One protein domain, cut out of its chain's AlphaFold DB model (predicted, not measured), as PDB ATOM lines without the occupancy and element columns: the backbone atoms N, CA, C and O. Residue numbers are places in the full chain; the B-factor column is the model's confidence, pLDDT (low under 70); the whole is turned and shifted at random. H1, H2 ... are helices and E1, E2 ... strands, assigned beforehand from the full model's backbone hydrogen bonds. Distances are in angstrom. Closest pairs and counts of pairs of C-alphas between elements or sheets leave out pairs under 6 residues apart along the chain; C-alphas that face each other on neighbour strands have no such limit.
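This is residues 5 to 32 and 43 to 60 of the 68 residues of an uncharacterized protein of beta proteobacterium AAP99 (UniProt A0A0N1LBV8). A long hairpin of two antiparallel strands, E1 and E2, makes most of a thin rod, and one helix, H1, continues it beyond the turn end, with residues 54 to 60 sticking out free. The 46 printed residues run E1, E2, H1, class mixed. The whole is extended, radius of gyration of the C-alphas 16.5 A, spanning 55 by 18 by 11 A.

E1, residues 5 to 13, and E2, residues 18 to 28, form a hairpin at 165 degrees, with N 6 and O 26 2.9 A apart, within hydrogen-bond range. Residues 18 to 19 of E2 pair antiparallel with residues 44 to 45. The closest C-alphas of E2 and H1, residues 47 to 60, are those of Arg 18 and Gly 49, 6.6 A. E1 and H1 are apart. In H1 every O i to N i+4 pair is within hydrogen-bond range.

E1, 26.4 A long, begins at C-alpha 5 (132.554, 159.226, 171.226). E2 measures 32.3 A. H1, 20.2 A, ends at C-alpha 60 (157.552, 144.527, 135.252).

The C-alphas farthest apart, Glu 30 and Gly 60, are 55.7 A apart. Residues 33 to 42 are not printed; C-alphas 32 and 43 are 31.6 A apart. The link E1 to E2 is tight. Residues 29 to 32 and 60 have pLDDT under 70.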
ATOM      1  N   ASN A   5     131.491 158.909 172.178       84.00
ATOM      2  CA  ASN A   5     132.554 159.226 171.226       84.00
ATOM      3  C   ASN A   5     131.974 159.300 169.810       84.00
ATOM      4  O   ASN A   5     131.143 158.472 169.442       84.00
ATOM      5  N   ILE A   6     132.432 160.268 169.021       84.00
ATOM      6  CA  ILE A   6     132.182 160.343 167.580       84.00
ATOM      7  C   ILE A   6     133.494 160.119 166.848       84.00
ATOM      8  O   ILE A   6     134.499 160.745 167.174       84.00
ATOM      9  N   GLU A   7     133.463 159.282 165.819       88.56
ATOM     10  CA  GLU A   7     134.505 159.240 164.801       88.56
ATOM     11  C   GLU A   7     134.055 160.060 163.588       88.56
ATOM     12  O   GLU A   7     132.947 159.889 163.080       88.56
ATOM     13  N   LEU A   8     134.912 160.973 163.135       87.00
ATOM     14  CA  LEU A   8     134.713 161.746 161.917       87.00
ATOM     15  C   LEU A   8     135.732 161.299 160.876       87.00
ATOM     16  O   LEU A   8     136.937 161.459 161.073       87.00
ATOM     17  N   SER A   9     135.237 160.818 159.740       91.50
ATOM     18  CA  SER A   9     136.047 160.502 158.567       91.50
ATOM     19  C   SER A   9     135.661 161.385 157.383       91.50
ATOM     20  O   SER A   9     134.478 161.507 157.064       91.50
ATOM     21  N   ALA A  10     136.647 161.947 156.691       90.94
ATOM     22  CA  ALA A  10     136.469 162.693 155.453       90.94
ATOM     23  C   ALA A  10     137.396 162.147 154.362       90.94
ATOM     24  O   ALA A  10     138.572 161.863 154.600       90.94
ATOM     25  N   VAL A  11     136.863 162.026 153.145       93.62
ATOM     26  CA  VAL A  11     137.612 161.594 151.961       93.62
ATOM     27  C   VAL A  11     137.416 162.624 150.857       93.62
ATOM     28  O   VAL A  11     136.289 162.887 150.439       93.62
ATOM     29  N   LYS A  12     138.517 163.182 150.352       94.88
ATOM     30  CA  LYS A  12     138.521 164.016 149.150       94.88
ATOM     31  C   LYS A  12     139.083 163.212 147.989       94.88
ATOM     32  O   LYS A  12     140.269 162.882 147.975       94.88
ATOM     33  N   LYS A  13     138.238 162.945 146.995       95.44
ATOM     34  CA  LYS A  13     138.667 162.384 145.711       95.44
ATOM     35  C   LYS A  13     139.455 163.454 144.954       95.44
ATOM     36  O   LYS A  13     138.960 164.567 144.788       95.44
ATOM     37  N   MET A  14     140.685 163.134 144.569       94.62
ATOM     38  CA  MET A  14     141.559 164.044 143.819       94.62
ATOM     39  C   MET A  14     141.475 163.742 142.324       94.62
ATOM     40  O   MET A  14     141.264 164.644 141.522       94.62
ATOM     41  N   ASP A  15     141.598 162.462 141.982       94.56
ATOM     42  CA  ASP A  15     141.522 161.916 140.629       94.56
ATOM     43  C   ASP A  15     141.012 160.453 140.705       94.56
ATOM     44  O   ASP A  15     140.728 159.970 141.809       94.56
ATOM     45  N   PRO A  16     140.845 159.731 139.578       95.94
ATOM     46  CA  PRO A  16     140.335 158.358 139.597       95.94
ATOM     47  C   PRO A  16     141.151 157.367 140.439       95.94
ATOM     48  O   PRO A  16     140.599 156.356 140.870       95.94
ATOM     49  N   LEU A  17     142.434 157.635 140.699       96.38
ATOM     50  CA  LEU A  17     143.361 156.728 141.382       96.38
ATOM     51  C   LEU A  17     143.866 157.263 142.724       96.38
ATOM     52  O   LEU A  17     144.476 156.499 143.475       96.38
ATOM     53  N   ARG A  18     143.632 158.537 143.056       96.12
ATOM     54  CA  ARG A  18     144.128 159.164 144.289       96.12
ATOM     55  C   ARG A  18     143.042 159.818 145.129       96.12
ATOM     56  O   ARG A  18     142.109 160.458 144.635       96.12
ATOM     57  N   GLU A  19     143.231 159.739 146.438       97.50
ATOM     58  CA  GLU A  19     142.387 160.382 147.439       97.50
ATOM     59  C   GLU A  19     143.223 160.983 148.572       97.50
ATOM     60  O   GLU A  19     144.371 160.609 148.795       97.50
ATOM     61  N   ARG A  20     142.643 161.944 149.292       96.81
ATOM     62  CA  ARG A  20     143.148 162.388 150.595       96.81
ATOM     63  C   ARG A  20     142.152 161.987 151.661       96.81
ATOM     64  O   ARG A  20     140.951 162.210 151.484       96.81
ATOM     65  N   ARG A  21     142.645 161.443 152.769       93.12
ATOM     66  CA  ARG A  21     141.819 160.978 153.881       93.12
ATOM     67  C   ARG A  21     142.125 161.766 155.150       93.12
ATOM     68  O   ARG A  21     143.235 162.258 155.351       93.12
ATOM     69  N   PHE A  22     141.112 161.894 155.989       91.81
ATOM     70  CA  PHE A  22     141.202 162.388 157.351       91.81
ATOM     71  C   PHE A  22     140.279 161.534 158.215       91.81
ATOM     72  O   PHE A  22     139.123 161.347 157.845       91.81
ATOM     73  N   THR A  23     140.774 161.039 159.344       91.00
ATOM     74  CA  THR A  23     139.972 160.330 160.346       91.00
ATOM     75  C   THR A  23     140.389 160.826 161.719       91.00
ATOM     76  O   THR A  23     141.583 160.918 161.998       91.00
ATOM     77  N   THR A  24     139.427 161.162 162.573       86.44
ATOM     78  CA  THR A  24     139.703 161.585 163.948       86.44
ATOM     79  C   THR A  24     138.552 161.219 164.883       86.44
ATOM     80  O   THR A  24     137.405 161.113 164.449       86.44
ATOM     81  N   GLY A  25     138.854 161.057 166.169       84.56
ATOM     82  CA  GLY A  25     137.874 160.796 167.221       84.56
ATOM     83  C   GLY A  25     137.655 162.016 168.115       84.56
ATOM     84  O   GLY A  25     138.606 162.702 168.489       84.56
ATOM     85  N   PHE A  26     136.409 162.262 168.510       80.25
ATOM     86  CA  PHE A  26     136.024 163.317 169.443       80.25
ATOM     87  C   PHE A  26     135.203 162.745 170.595       80.25
ATOM     88  O   PHE A  26     134.223 162.035 170.375       80.25
ATOM     89  N   GLY A  27     135.560 163.112 171.825       75.69
ATOM     90  CA  GLY A  27     134.705 162.874 172.987       75.69
ATOM     91  C   GLY A  27     133.610 163.936 173.083       75.69
ATOM     92  O   GLY A  27     133.901 165.134 173.124       75.69
ATOM     93  N   ILE A  28     132.354 163.509 173.160       72.38
ATOM     94  CA  ILE A  28     131.192 164.356 173.429       72.38
ATOM     95  C   ILE A  28     130.915 164.336 174.927       72.38
ATOM     96  O   ILE A  28     130.524 163.314 175.492       72.38
ATOM     97  N   ARG A  29     131.107 165.492 175.569       68.56
ATOM     98  CA  ARG A  29     130.753 165.713 176.981       68.56
ATOM     99  C   ARG A  29     129.414 166.444 177.149       68.56
ATOM    100  O   ARG A  29     128.761 166.261 178.165       68.56
ATOM    101  N   GLU A  30     128.984 167.198 176.135       64.56
ATOM    102  CA  GLU A  30     127.718 167.945 176.085       64.56
ATOM    103  C   GLU A  30     127.153 167.925 174.657       64.56
ATOM    104  O   GLU A  30     127.909 167.722 173.706       64.56
ATOM    105  N   ALA A  31     125.844 168.150 174.486       62.38
ATOM    106  CA  ALA A  31     125.151 168.164 173.190       62.38
ATOM    107  C   ALA A  31     125.499 169.404 172.332       62.38
ATOM    108  O   ALA A  31     124.628 170.190 171.969       62.38
ATOM    109  N   ALA A  32     126.780 169.601 172.018       65.69
ATOM    110  CA  ALA A  32     127.280 170.733 171.248       65.69
ATOM    111  C   ALA A  32     127.855 170.268 169.902       65.69
ATOM    112  O   ALA A  32     128.848 169.538 169.851       65.69
ATOM    113  N   ALA A  43     148.153 163.115 149.446       95.31
ATOM    114  CA  ALA A  43     147.434 162.331 148.448       95.31
ATOM    115  C   ALA A  43     148.004 160.911 148.394       95.31
ATOM    116  O   ALA A  43     149.180 160.727 148.083       95.31
ATOM    117  N   GLU A  44     147.150 159.926 148.634       95.31
ATOM    118  CA  GLU A  44     147.479 158.505 148.604       95.31
ATOM    119  C   GLU A  44     146.712 157.817 147.474       95.31
ATOM    120  O   GLU A  44     145.687 158.316 147.001       95.31
ATOM    121  N   LEU A  45     147.202 156.662 147.020       96.12
ATOM    122  CA  LEU A  45     146.452 155.846 146.071       96.12
ATOM    123  C   LEU A  45     145.198 155.296 146.740       96.12
ATOM    124  O   LEU A  45     145.260 154.775 147.854       96.12
ATOM    125  N   ASN A  46     144.075 155.351 146.035       95.31
ATOM    126  CA  ASN A  46     142.850 154.682 146.444       95.31
ATOM    127  C   ASN A  46     142.934 153.168 146.149       95.31
ATOM    128  O   ASN A  46     143.961 152.648 145.707       95.31
ATOM    129  N   ALA A  47     141.856 152.431 146.427       95.19
ATOM    130  CA  ALA A  47     141.834 150.982 146.222       95.19
ATOM    131  C   ALA A  47     142.144 150.572 144.771       95.19
ATOM    132  O   ALA A  47     142.830 149.575 144.564       95.19
ATOM    133  N   GLU A  48     141.680 151.352 143.796       95.19
ATOM    134  CA  GLU A  48     141.918 151.116 142.372       95.19
ATOM    135  C   GLU A  48     143.364 151.450 141.988       95.19
ATOM    136  O   GLU A  48     144.058 150.621 141.404       95.19
ATOM    137  N   GLY A  49     143.873 152.607 142.421       95.69
ATOM    138  CA  GLY A  49     145.266 153.000 142.214       95.69
ATOM    139  C   GLY A  49     146.256 151.968 142.757       95.69
ATOM    140  O   GLY A  49     147.220 151.616 142.079       95.69
ATOM    141  N   ARG A  50     145.982 151.404 143.942       95.69
ATOM    142  CA  ARG A  50     146.804 150.331 144.526       95.69
ATOM    143  C   ARG A  50     146.738 149.027 143.729       95.69
ATOM    144  O   ARG A  50     147.751 148.340 143.625       95.69
ATOM    145  N   ARG A  51     145.576 148.674 143.165       94.25
ATOM    146  CA  ARG A  51     145.440 147.487 142.302       94.25
ATOM    147  C   ARG A  51     146.254 147.643 141.024       94.25
ATOM    148  O   ARG A  51     147.046 146.759 140.713       94.25
ATOM    149  N   GLN A  52     146.138 148.785 140.352       92.69
ATOM    150  CA  GLN A  52     146.886 149.050 139.122       92.69
ATOM    151  C   GLN A  52     148.397 149.086 139.356       92.69
ATOM    152  O   GLN A  52     149.164 148.584 138.535       92.69
ATOM    153  N   GLU A  53     148.851 149.648 140.480       91.06
ATOM    154  CA  GLU A  53     150.273 149.618 140.819       91.06
ATOM    155  C   GLU A  53     150.762 148.184 141.065       91.06
ATOM    156  O   GLU A  53     151.791 147.782 140.518       91.06
ATOM    157  N   ALA A  54     149.992 147.374 141.799       91.88
ATOM    158  CA  ALA A  54     150.314 145.967 142.019       91.88
ATOM    159  C   ALA A  54     150.370 145.162 140.705       91.88
ATOM    160  O   ALA A  54     151.237 144.302 140.536       91.88
ATOM    161  N   GLU A  55     149.487 145.444 139.746       91.44
ATOM    162  CA  GLU A  55     149.508 144.826 138.415       91.44
ATOM    163  C   GLU A  55     150.734 145.243 137.597       91.44
ATOM    164  O   GLU A  55     151.391 144.390 136.996       91.44
ATOM    165  N   ARG A  56     151.107 146.529 137.626       87.19
ATOM    166  CA  ARG A  56     152.320 147.030 136.960       87.19
ATOM    167  C   ARG A  56     153.586 146.388 137.515       87.19
ATOM    168  O   ARG A  56     154.450 145.991 136.738       87.19
ATOM    169  N   GLN A  57     153.683 146.234 138.835       87.00
ATOM    170  CA  GLN A  57     154.821 145.559 139.468       87.00
ATOM    171  C   GLN A  57     154.903 144.080 139.050       87.00
ATOM    172  O   GLN A  57     155.985 143.579 138.740       87.00
ATOM    173  N   ARG A  58     153.759 143.386 138.951       83.00
ATOM    174  CA  ARG A  58     153.695 141.997 138.460       83.00
ATOM    175  C   ARG A  58     154.088 141.862 136.988       83.00
ATOM    176  O   ARG A  58     154.717 140.871 136.622       83.00
ATOM    177  N   ALA A  59     153.728 142.831 136.149       77.56
ATOM    178  CA  ALA A  59     154.103 142.848 134.738       77.56
ATOM    179  C   ALA A  59     155.596 143.180 134.539       77.56
ATOM    180  O   ALA A  59     156.264 142.528 133.738       77.56
ATOM    181  N   GLY A  60     156.140 144.129 135.310       67.44
ATOM    182  CA  GLY A  60     157.552 144.527 135.252       67.44
ATOM    183  C   GLY A  60     158.532 143.454 135.743       67.44
ATOM    184  O   GLY A  60     159.640 143.357 135.224       67.44
TER     185      GLY A  60